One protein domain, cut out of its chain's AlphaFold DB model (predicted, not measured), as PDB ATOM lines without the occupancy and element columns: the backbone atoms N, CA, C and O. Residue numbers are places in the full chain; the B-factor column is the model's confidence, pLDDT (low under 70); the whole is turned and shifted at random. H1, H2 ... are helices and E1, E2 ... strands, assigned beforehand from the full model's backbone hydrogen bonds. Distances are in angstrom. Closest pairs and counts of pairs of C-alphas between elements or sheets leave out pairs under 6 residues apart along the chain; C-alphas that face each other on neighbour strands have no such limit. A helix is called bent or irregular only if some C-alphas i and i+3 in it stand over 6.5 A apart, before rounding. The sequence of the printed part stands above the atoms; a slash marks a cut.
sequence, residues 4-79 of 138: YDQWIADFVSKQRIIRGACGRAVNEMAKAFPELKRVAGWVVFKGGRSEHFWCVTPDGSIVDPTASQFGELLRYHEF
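AT A GLANCE: This is residues 4 to 79 of the 138 residues of an uncharacterized protein of marine sediment metagenome (UniProt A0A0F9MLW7). A strongly twisted sheet of three strands, built on the long bent hairpin of E1 and E2 with E3 beside E1, has the helix H2 packed along E2. H1 sits beyond H2, off the sheet, and the short helix H3 only grazes the sheet on the way from E2 to E3. The printed part has 76 residues, with three named helices and three named strands in the order H1, H2, E1, E2, H3, E3. The sheet has the order E2, E1, E3, all antiparallel, and the class is mixed, helices and strands. The whole is compact, with a radius of gyration of the C-alphas of 11.6 A and spans of 31 by 30 by 17 A.

HOW THE PARTS SIT: In the sheet, E1, residues 37 to 45, is the inner strand, and E2, residues 48 to 56, and E3, residues 73 to 78, are the edge strands. E1 and E2 are a hairpin, antiparallel at 154 degrees; N 41 and O 52 are 3.0 A apart and N 54 and O 39 are 3.0 A apart, within hydrogen-bond range. E1 bends by 66 degrees at residue 41 and E2 by 70 degrees at residue 51. E1 and E3 are antiparallel at 135 degrees, with N 42 and O 77 at 2.8 A. Residues 55 to 56 of E2 also pair, antiparallel, with residues 62 to 63. H2, residues 22 to 32, is on the sheet at a height over the sheet of 8.7 A. It lies over E2, and only just not over E1, on which 2 of its C-alphas fall. It runs along the strands, at 8 degrees to E2 on the local plane; the closest C-alphas of H2 and E2 are those of Cys 22 and Phe 53, 5.6 A apart. H1, residues 4 to 13, is not on the sheet. H1 and H2 are close but not clearly touching, their closest C-alphas, Phe 11 and Ala 25, being 7.6 A apart; they run opposite ways at a steep tilt of 50 degrees. H3, residues 67 to 70, only grazes the sheet, and E2 and H3 are near each other. E2, H3 and E3 form a split strand-helix-strand unit, two strands running the same way with E1 between them, and its crossover is right-handed. H1 is apart from H3. In H1 and H2 every O i to N i+4 pair is within hydrogen-bond range; H3 is too short for such a pair.

IN THESE COORDINATES: E1 is 22.3 A long, E2 22.2 A, E3 14.7 A, H2 15.1 A and H1 14.2 A. H1 begins at C-alpha 4, (109.242, 120.675, 164.853), and E3 ends at C-alpha 78, (110.114, 141.187, 166.538). H3 is neither bent nor irregular, but only just: C-alphas 67 and 70 are 6.0 A apart.

THE WHOLE: The C-alphas farthest apart, those of Arg 16 and Asp 59, are 32.1 A apart. The printed part has no cut and no long link. The mean pLDDT of the printed part is 95.8, and no printed residue is under 70.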
ATOM      1  N   TYR A   4     109.880 119.494 165.431       96.69
ATOM      2  CA  TYR A   4     109.242 120.675 164.853       96.69
ATOM      3  C   TYR A   4     109.085 120.556 163.336       96.69
ATOM      4  O   TYR A   4     107.986 120.769 162.837       96.69
ATOM      5  N   ASP A   5     110.125 120.142 162.604       95.81
ATOM      6  CA  ASP A   5     110.060 120.001 161.138       95.81
ATOM      7  C   ASP A   5     108.958 119.032 160.710       95.81
ATOM      8  O   ASP A   5     108.252 119.269 159.729       95.81
ATOM      9  N   GLN A   6     108.795 117.937 161.459       96.56
ATOM     10  CA  GLN A   6     107.760 116.948 161.182       96.56
ATOM     11  C   GLN A   6     106.360 117.504 161.448       96.56
ATOM     12  O   GLN A   6     105.473 117.351 160.612       96.56
ATOM     13  N   TRP A   7     106.178 118.222 162.559       97.38
ATOM     14  CA  TRP A   7     104.920 118.910 162.837       97.38
ATOM     15  C   TRP A   7     104.581 119.941 161.753       97.38
ATOM     16  O   TRP A   7     103.440 120.012 161.299       97.38
ATOM     17  N   ILE A   8     105.573 120.711 161.298       97.56
ATOM     18  CA  ILE A   8     105.409 121.724 160.248       97.56
ATOM     19  C   ILE A   8     105.005 121.063 158.929       97.56
ATOM     20  O   ILE A   8     104.046 121.508 158.298       97.56
ATOM     21  N   ALA A   9     105.678 119.983 158.524       96.19
ATOM     22  CA  ALA A   9     105.335 119.235 157.314       96.19
ATOM     23  C   ALA A   9     103.898 118.683 157.367       96.19
ATOM     24  O   ALA A   9     103.125 118.850 156.416       96.19
ATOM     25  N   ASP A  10     103.503 118.104 158.501       96.50
ATOM     26  CA  ASP A  10     102.147 117.604 158.734       96.50
ATOM     27  C   ASP A  10     101.103 118.726 158.715       96.50
ATOM     28  O   ASP A  10     100.023 118.553 158.149       96.50
ATOM     29  N   PHE A  11     101.403 119.882 159.312       95.94
ATOM     30  CA  PHE A  11     100.511 121.039 159.289       95.94
ATOM     31  C   PHE A  11     100.336 121.560 157.862       95.94
ATOM     32  O   PHE A  11      99.200 121.708 157.409       95.94
ATOM     33  N   VAL A  12     101.440 121.803 157.146       95.62
ATOM     34  CA  VAL A  12     101.451 122.351 155.780       95.62
ATOM     35  C   VAL A  12     100.725 121.423 154.808       95.62
ATOM     36  O   VAL A  12      99.912 121.905 154.022       95.62
ATOM     37  N   SER A  13     100.948 120.107 154.886       95.56
ATOM     38  CA  SER A  13     100.308 119.128 153.989       95.56
ATOM     39  C   SER A  13      98.778 119.104 154.090       95.56
ATOM     40  O   SER A  13      98.096 118.772 153.122       95.56
ATOM     41  N   LYS A  14      98.222 119.508 155.240       95.25
ATOM     42  CA  LYS A  14      96.774 119.598 155.479       95.25
ATOM     43  C   LYS A  14      96.169 120.924 155.010       95.25
ATOM     44  O   LYS A  14      94.946 121.061 155.003       95.25
ATOM     45  N   GLN A  15      96.985 121.911 154.635       92.06
ATOM     46  CA  GLN A  15      96.495 123.217 154.199       92.06
ATOM     47  C   GLN A  15      96.341 123.288 152.687       92.06
ATOM     48  O   GLN A  15      97.293 123.115 151.934       92.06
ATOM     49  N   ARG A  16      95.149 123.689 152.234       90.94
ATOM     50  CA  ARG A  16      94.945 124.081 150.834       90.94
ATOM     51  C   ARG A  16      95.676 125.387 150.494       90.94
ATOM     52  O   ARG A  16      96.163 125.544 149.381       90.94
ATOM     53  N   ILE A  17      95.712 126.334 151.436       92.19
ATOM     54  CA  ILE A  17      96.376 127.638 151.307       92.19
ATOM     55  C   ILE A  17      97.035 127.966 152.647       92.19
ATOM     56  O   ILE A  17      96.356 128.035 153.668       92.19
ATOM     57  N   ILE A  18      98.353 128.185 152.642       93.88
ATOM     58  CA  ILE A  18      99.118 128.529 153.853       93.88
ATOM     59  C   ILE A  18      99.173 130.040 154.124       93.88
ATOM     60  O   ILE A  18      99.376 130.472 155.259       93.88
ATOM     61  N   ARG A  19      98.968 130.860 153.085       92.75
ATOM     62  CA  ARG A  19      98.993 132.321 153.197       92.75
ATOM     63  C   ARG A  19      97.910 132.797 154.165       92.75
ATOM     64  O   ARG A  19      96.745 132.442 154.011       92.75
ATOM     65  N   GLY A  20      98.309 133.612 155.141       90.25
ATOM     66  CA  GLY A  20      97.415 134.131 156.183       90.25
ATOM     67  C   GLY A  20      97.107 133.143 157.316       90.25
ATOM     68  O   GLY A  20      96.401 133.500 158.254       90.25
ATOM     69  N   ALA A  21      97.656 131.923 157.284       93.81
ATOM     70  CA  ALA A  21      97.443 130.927 158.334       93.81
ATOM     71  C   ALA A  21      98.414 131.061 159.524       93.81
ATOM     72  O   ALA A  21      98.286 130.294 160.478       93.81
ATOM     73  N   CYS A  22      99.364 132.005 159.495       95.56
ATOM     74  CA  CYS A  22     100.457 132.109 160.472       95.56
ATOM     75  C   CYS A  22      99.975 132.220 161.924       95.56
ATOM     76  O   CYS A  22     100.439 131.466 162.773       95.56
ATOM     77  N   GLY A  23      98.976 133.064 162.209       94.12
ATOM     78  CA  GLY A  23      98.420 133.186 163.561       94.12
ATOM     79  C   GLY A  23      97.824 131.873 164.083       94.12
ATOM     80  O   GLY A  23      98.077 131.484 165.223       94.12
ATOM     81  N   ARG A  24      97.078 131.142 163.243       95.50
ATOM     82  CA  ARG A  24      96.512 129.834 163.613       95.50
ATOM     83  C   ARG A  24      97.607 128.783 163.787       95.50
ATOM     84  O   ARG A  24      97.613 128.094 164.800       95.50
ATOM     85  N   ALA A  25      98.523 128.686 162.827       97.12
ATOM     86  CA  ALA A  25      99.614 127.717 162.835       97.12
ATOM     87  C   ALA A  25     100.474 127.853 164.095       97.12
ATOM     88  O   ALA A  25     100.712 126.871 164.786       97.12
ATOM     89  N   VAL A  26     100.866 129.080 164.442       97.56
ATOM     90  CA  VAL A  26     101.662 129.369 165.641       97.56
ATOM     91  C   VAL A  26     100.895 129.054 166.922       97.56
ATOM     92  O   VAL A  26     101.465 128.475 167.840       97.56
ATOM     93  N   ASN A  27      99.595 129.358 166.984       96.69
ATOM     94  CA  ASN A  27      98.769 128.997 168.138       96.69
ATOM     95  C   ASN A  27      98.629 127.476 168.312       96.69
ATOM     96  O   ASN A  27      98.629 126.990 169.439       96.69
ATOM     97  N   GLU A  28      98.478 126.715 167.226       97.69
ATOM     98  CA  GLU A  28      98.433 125.248 167.285       97.69
ATOM     99  C   GLU A  28      99.799 124.655 167.644       97.69
ATOM    100  O   GLU A  28      99.873 123.744 168.467       97.69
ATOM    101  N   MET A  29     100.879 125.215 167.100       97.75
ATOM    102  CA  MET A  29     102.240 124.773 167.389       97.75
ATOM    103  C   MET A  29     102.619 125.026 168.851       97.75
ATOM    104  O   MET A  29     103.108 124.119 169.509       97.75
ATOM    105  N   ALA A  30     102.321 126.209 169.396       97.06
ATOM    106  CA  ALA A  30     102.571 126.532 170.804       97.06
ATOM    107  C   ALA A  30     101.728 125.682 171.777       97.06
ATOM    108  O   ALA A  30     102.128 125.460 172.915       97.06
ATOM    109  N   LYS A  31     100.567 125.168 171.341       97.44
ATOM    110  CA  LYS A  31      99.796 124.178 172.116       97.44
ATOM    111  C   LYS A  31     100.445 122.795 172.096       97.44
ATOM    112  O   LYS A  31     100.387 122.094 173.101       97.44
ATOM    113  N   ALA A  32     101.012 122.393 170.958       97.50
ATOM    114  CA  ALA A  32     101.702 121.112 170.809       97.50
ATOM    115  C   ALA A  32     103.076 121.098 171.503       97.50
ATOM    116  O   ALA A  32     103.496 120.052 171.990       97.50
ATOM    117  N   PHE A  33     103.735 122.256 171.572       97.50
ATOM    118  CA  PHE A  33     105.068 122.455 172.138       97.50
ATOM    119  C   PHE A  33     105.044 123.643 173.114       97.50
ATOM    120  O   PHE A  33     105.322 124.777 172.710       97.50
ATOM    121  N   PRO A  34     104.664 123.418 174.388       97.12
ATOM    122  CA  PRO A  34     104.500 124.484 175.381       97.12
ATOM    123  C   PRO A  34     105.778 125.268 175.699       97.12
ATOM    124  O   PRO A  34     105.707 126.356 176.267       97.12
ATOM    125  N   GLU A  35     106.949 124.730 175.358       97.19
ATOM    126  CA  GLU A  35     108.237 125.408 175.481       97.19
ATOM    127  C   GLU A  35     108.445 126.517 174.438       97.19
ATOM    128  O   GLU A  35     109.331 127.357 174.603       97.19
ATOM    129  N   LEU A  36     107.651 126.532 173.363       97.94
ATOM    130  CA  LEU A  36     107.740 127.545 172.321       97.94
ATOM    131  C   LEU A  36     107.031 128.830 172.745       97.94
ATOM    132  O   LEU A  36     105.838 128.852 173.054       97.94
ATOM    133  N   LYS A  37     107.750 129.947 172.653       97.00
ATOM    134  CA  LYS A  37     107.176 131.278 172.833       97.00
ATOM    135  C   LYS A  37     106.593 131.768 171.510       97.00
ATOM    136  O   LYS A  37     107.316 131.894 170.524       97.00
ATOM    137  N   ARG A  38     105.305 132.122 171.494       96.31
ATOM    138  CA  ARG A  38     104.695 132.859 170.374       96.31
ATOM    139  C   ARG A  38     105.273 134.275 170.301       96.31
ATOM    140  O   ARG A  38     105.296 134.988 171.302       96.31
ATOM    141  N   VAL A  39     105.668 134.688 169.102       96.00
ATOM    142  CA  VAL A  39     106.190 136.021 168.792       96.00
ATOM    143  C   VAL A  39     105.444 136.597 167.588       96.00
ATOM    144  O   VAL A  39     104.971 135.868 166.712       96.00
ATOM    145  N   ALA A  40     105.303 137.919 167.571       95.12
ATOM    146  CA  ALA A  40     104.708 138.675 166.481       95.12
ATOM    147  C   ALA A  40     105.710 139.712 165.969       95.12
ATOM    148  O   ALA A  40     106.540 140.211 166.730       95.12
ATOM    149  N   GLY A  41     105.616 140.074 164.696       95.25
ATOM    150  CA  GLY A  41     106.435 141.134 164.129       95.25
ATOM    151  C   GLY A  41     106.357 141.168 162.618       95.25
ATOM    152  O   GLY A  41     105.282 141.016 162.038       95.25
ATOM    153  N   TRP A  42     107.505 141.357 161.973       95.56
ATOM    154  CA  TRP A  42     107.597 141.418 160.524       95.56
ATOM    155  C   TRP A  42     108.644 140.479 159.966       95.56
ATOM    156  O   TRP A  42     109.792 140.459 160.405       95.56
ATOM    157  N   VAL A  43     108.260 139.793 158.902       96.50
ATOM    158  CA  VAL A  43     109.180 139.061 158.044       96.50
ATOM    159  C   VAL A  43     109.562 139.949 156.873       96.50
ATOM    160  O   VAL A  43     108.701 140.556 156.233       96.50
ATOM    161  N   VAL A  44     110.857 140.015 156.583       97.06
ATOM    162  CA  VAL A  44     111.387 140.593 155.349       97.06
ATOM    163  C   VAL A  44     111.873 139.450 154.473       97.06
ATOM    164  O   VAL A  44     112.650 138.601 154.905       97.06
ATOM    165  N   PHE A  45     111.406 139.450 153.237       96.12
ATOM    166  CA  PHE A  45     111.677 138.449 152.218       96.12
ATOM    167  C   PHE A  45     111.914 139.165 150.888       96.12
ATOM    168  O   PHE A  45     111.663 140.366 150.768       96.12
ATOM    169  N   LYS A  46     112.386 138.459 149.860       95.19
ATOM    170  CA  LYS A  46     112.703 139.077 148.556       95.19
ATOM    171  C   LYS A  46     111.538 139.864 147.932       95.19
ATOM    172  O   LYS A  46     111.766 140.820 147.201       95.19
ATOM    173  N   GLY A  47     110.298 139.475 148.233       92.56
ATOM    174  CA  GLY A  47     109.085 140.142 147.758       92.56
ATOM    175  C   GLY A  47     108.604 141.327 148.605       92.56
ATOM    176  O   GLY A  47     107.591 141.925 148.252       92.56
ATOM    177  N   GLY A  48     109.280 141.669 149.708       95.12
ATOM    178  CA  GLY A  48     108.941 142.817 150.551       95.12
ATOM    179  C   GLY A  48     108.917 142.501 152.046       95.12
ATOM    180  O   GLY A  48     109.707 141.710 152.557       95.12
ATOM    181  N   ARG A  49     108.014 143.167 152.771       94.44
ATOM    182  CA  ARG A  49     107.827 143.021 154.220       94.44
ATOM    183  C   ARG A  49     106.361 142.729 154.519       94.44
ATOM    184  O   ARG A  49     105.492 143.399 153.971       94.44
ATOM    185  N   SER A  50     106.096 141.772 155.404       93.00
ATOM    186  CA  SER A  50     104.742 141.429 155.856       93.00
ATOM    187  C   SER A  50     104.697 141.278 157.369       93.00
ATOM    188  O   SER A  50     105.662 140.803 157.968       93.00
ATOM    189  N   GLU A  51     103.572 141.660 157.972       93.12
ATOM    190  CA  GLU A  51     103.228 141.252 159.336       93.12
ATOM    191  C   GLU A  51     103.160 139.730 159.416       93.12
ATOM    192  O   GLU A  51     102.720 139.068 158.465       93.12
ATOM    193  N   HIS A  52     103.642 139.181 160.527       95.81
ATOM    194  CA  HIS A  52     103.780 137.744 160.691       95.81
ATOM    195  C   HIS A  52     103.815 137.312 162.156       95.81
ATOM    196  O   HIS A  52     104.181 138.086 163.041       95.81
ATOM    197  N   PHE A  53     103.489 136.042 162.389       96.69
ATOM    198  CA  PHE A  53     103.645 135.369 163.676       96.69
ATOM    199  C   PHE A  53     104.557 134.156 163.501       96.69
ATOM    200  O   PHE A  53     104.432 133.435 162.512       96.69
ATOM    201  N   TRP A  54     105.425 133.903 164.479       97.94
ATOM    202  CA  TRP A  54     106.295 132.725 164.535       97.94
ATOM    203  C   TRP A  54     106.486 132.258 165.985       97.94
ATOM    204  O   TRP A  54     106.011 132.900 166.925       97.94
ATOM    205  N   CYS A  55     107.164 131.127 166.168       98.06
ATOM    206  CA  CYS A  55     107.594 130.628 167.468       98.06
ATOM    207  C   CYS A  55     109.094 130.865 167.674       98.06
ATOM    208  O   CYS A  55     109.873 130.846 166.720       98.06
ATOM    209  N   VAL A  56     109.504 131.038 168.925       98.00
ATOM    210  CA  VAL A  56     110.909 131.075 169.340       98.00
ATOM    211  C   VAL A  56     111.122 130.016 170.418       98.00
ATOM    212  O   VAL A  56     110.338 129.925 171.366       98.00
ATOM    213  N   THR A  57     112.146 129.188 170.253       97.44
ATOM    214  CA  THR A  57     112.564 128.177 171.235       97.44
ATOM    215  C   THR A  57     113.267 128.826 172.434       97.44
ATOM    216  O   THR A  57     113.716 129.971 172.343       97.44
ATOM    217  N   PRO A  58     113.432 128.114 173.566       97.44
ATOM    218  CA  PRO A  58     114.132 128.652 174.737       97.44
ATOM    219  C   PRO A  58     115.583 129.093 174.481       97.44
ATOM    220  O   PRO A  58     116.086 129.964 175.184       97.44
ATOM    221  N   ASP A  59     116.250 128.513 173.479       96.44
ATOM    222  CA  ASP A  59     117.609 128.884 173.061       96.44
ATOM    223  C   ASP A  59     117.654 130.066 172.069       96.44
ATOM    224  O   ASP A  59     118.732 130.481 171.649       96.44
ATOM    225  N   GLY A  60     116.496 130.630 171.709       95.69
ATOM    226  CA  GLY A  60     116.375 131.775 170.807       95.69
ATOM    227  C   GLY A  60     116.243 131.422 169.323       95.69
ATOM    228  O   GLY A  60     116.131 132.332 168.500       95.69
ATOM    229  N   SER A  61     116.224 130.139 168.956       96.62
ATOM    230  CA  SER A  61     116.031 129.720 167.563       96.62
ATOM    231  C   SER A  61     114.610 130.021 167.064       96.62
ATOM    232  O   SER A  61     113.617 129.863 167.776       96.62
ATOM    233  N   ILE A  62     114.500 130.453 165.805       97.19
ATOM    234  CA  ILE A  62     113.209 130.744 165.168       97.19
ATOM    235  C   ILE A  62     112.610 129.460 164.602       97.19
ATOM    236  O   ILE A  62     113.256 128.740 163.841       97.19
ATOM    237  N   VAL A  63     111.338 129.231 164.913       97.75
ATOM    238  CA  VAL A  63     110.527 128.145 164.372       97.75
ATOM    239  C   VAL A  63     109.278 128.749 163.736       97.75
ATOM    240  O   VAL A  63     108.366 129.209 164.421       97.75
ATOM    241  N   ASP A  64     109.234 128.778 162.405       97.50
ATOM    242  CA  ASP A  64     108.125 129.364 161.648       97.50
ATOM    243  C   ASP A  64     107.401 128.287 160.826       97.50
ATOM    244  O   ASP A  64     107.886 127.888 159.762       97.50
ATOM    245  N   PRO A  65     106.208 127.841 161.266       97.12
ATOM    246  CA  PRO A  65     105.462 126.786 160.583       97.12
ATOM    247  C   PRO A  65     104.920 127.196 159.212       97.12
ATOM    248  O   PRO A  65     104.384 126.374 158.473       97.12
ATOM    249  N   THR A  66     105.032 128.475 158.863       97.06
ATOM    250  CA  THR A  66     104.502 129.048 157.628       97.06
ATOM    251  C   THR A  66     105.569 129.784 156.816       97.06
ATOM    252  O   THR A  66     105.233 130.511 155.882       97.06
ATOM    253  N   ALA A  67     106.851 129.553 157.122       96.56
ATOM    254  CA  ALA A  67     108.005 130.138 156.436       96.56
ATOM    255  C   ALA A  67     107.973 129.929 154.913       96.56
ATOM    256  O   ALA A  67     108.335 130.818 154.141       96.56
ATOM    257  N   SER A  68     107.476 128.770 154.467       94.88
ATOM    258  CA  SER A  68     107.406 128.393 153.052       94.88
ATOM    259  C   SER A  68     106.559 129.338 152.191       94.88
ATOM    260  O   SER A  68     106.720 129.357 150.973       94.88
ATOM    261  N   GLN A  69     105.700 130.175 152.789       94.31
ATOM    262  CA  GLN A  69     104.889 131.145 152.047       94.31
ATOM    263  C   GLN A  69     105.698 132.313 151.451       94.31
ATOM    264  O   GLN A  69     105.184 133.014 150.577       94.31
ATOM    265  N   PHE A  70     106.925 132.548 151.932       93.44
ATOM    266  CA  PHE A  70     107.728 133.729 151.591       93.44
ATOM    267  C   PHE A  70     108.813 133.469 150.536       93.44
ATOM    268  O   PHE A  70     109.431 134.417 150.050       93.44
ATOM    269  N   GLY A  71     109.036 132.207 150.154       89.75
ATOM    270  CA  GLY A  71     110.127 131.822 149.261       89.75
ATOM    271  C   GLY A  71     111.489 132.072 149.911       89.75
ATOM    272  O   GLY A  71     111.965 131.243 150.680       89.75
ATOM    273  N   GLU A  72     112.106 133.216 149.612       94.44
ATOM    274  CA  GLU A  72     113.424 133.604 150.129       94.44
ATOM    275  C   GLU A  72     113.290 134.566 151.319       94.44
ATOM    276  O   GLU A  72     113.066 135.772 151.152       94.44
ATOM    277  N   LEU A  73     113.421 134.011 152.525       95.62
ATOM    278  CA  LEU A  73     113.428 134.741 153.792       95.62
ATOM    279  C   LEU A  73     114.772 135.435 154.024       95.62
ATOM    280  O   LEU A  73     115.819 134.804 153.924       95.62
ATOM    281  N   LEU A  74     114.731 136.718 154.384       96.12
ATOM    282  CA  LEU A  74     115.929 137.516 154.652       96.12
ATOM    283  C   LEU A  74     116.128 137.770 156.149       96.12
ATOM    284  O   LEU A  74     117.250 137.683 156.638       96.12
ATOM    285  N   ARG A  75     115.066 138.135 156.883       97.06
ATOM    286  CA  ARG A  75     115.143 138.465 158.321       97.06
ATOM    287  C   ARG A  75     113.773 138.520 158.995       97.06
ATOM    288  O   ARG A  75     112.777 138.862 158.357       97.06
ATOM    289  N   TYR A  76     113.772 138.285 160.303       97.56
ATOM    290  CA  TYR A  76     112.638 138.483 161.204       97.56
ATOM    291  C   TYR A  76     112.888 139.712 162.084       97.56
ATOM    292  O   TYR A  76     114.003 139.921 162.555       97.56
ATOM    293  N   HIS A  77     111.853 140.519 162.301       96.12
ATOM    294  CA  HIS A  77     111.870 141.686 163.185       96.12
ATOM    295  C   HIS A  77     110.750 141.563 164.198       96.12
ATOM    296  O   HIS A  77     109.591 141.754 163.834       96.12
ATOM    297  N   GLU A  78     111.085 141.246 165.444       95.38
ATOM    298  CA  GLU A  78     110.114 141.187 166.538       95.38
ATOM    299  C   GLU A  78     109.478 142.560 166.783       95.38
ATOM    300  O   GLU A  78     110.149 143.596 166.797       95.38
ATOM    301  N   PHE A  79     108.160 142.558 166.962       94.06
ATOM    302  CA  PHE A  79     107.409 143.734 167.363       94.06
ATOM    303  C   PHE A  79     107.781 144.153 168.787       94.06
ATOM    304  O   PHE A  79     107.858 143.319 169.684       94.06
TER     305      PHE A  79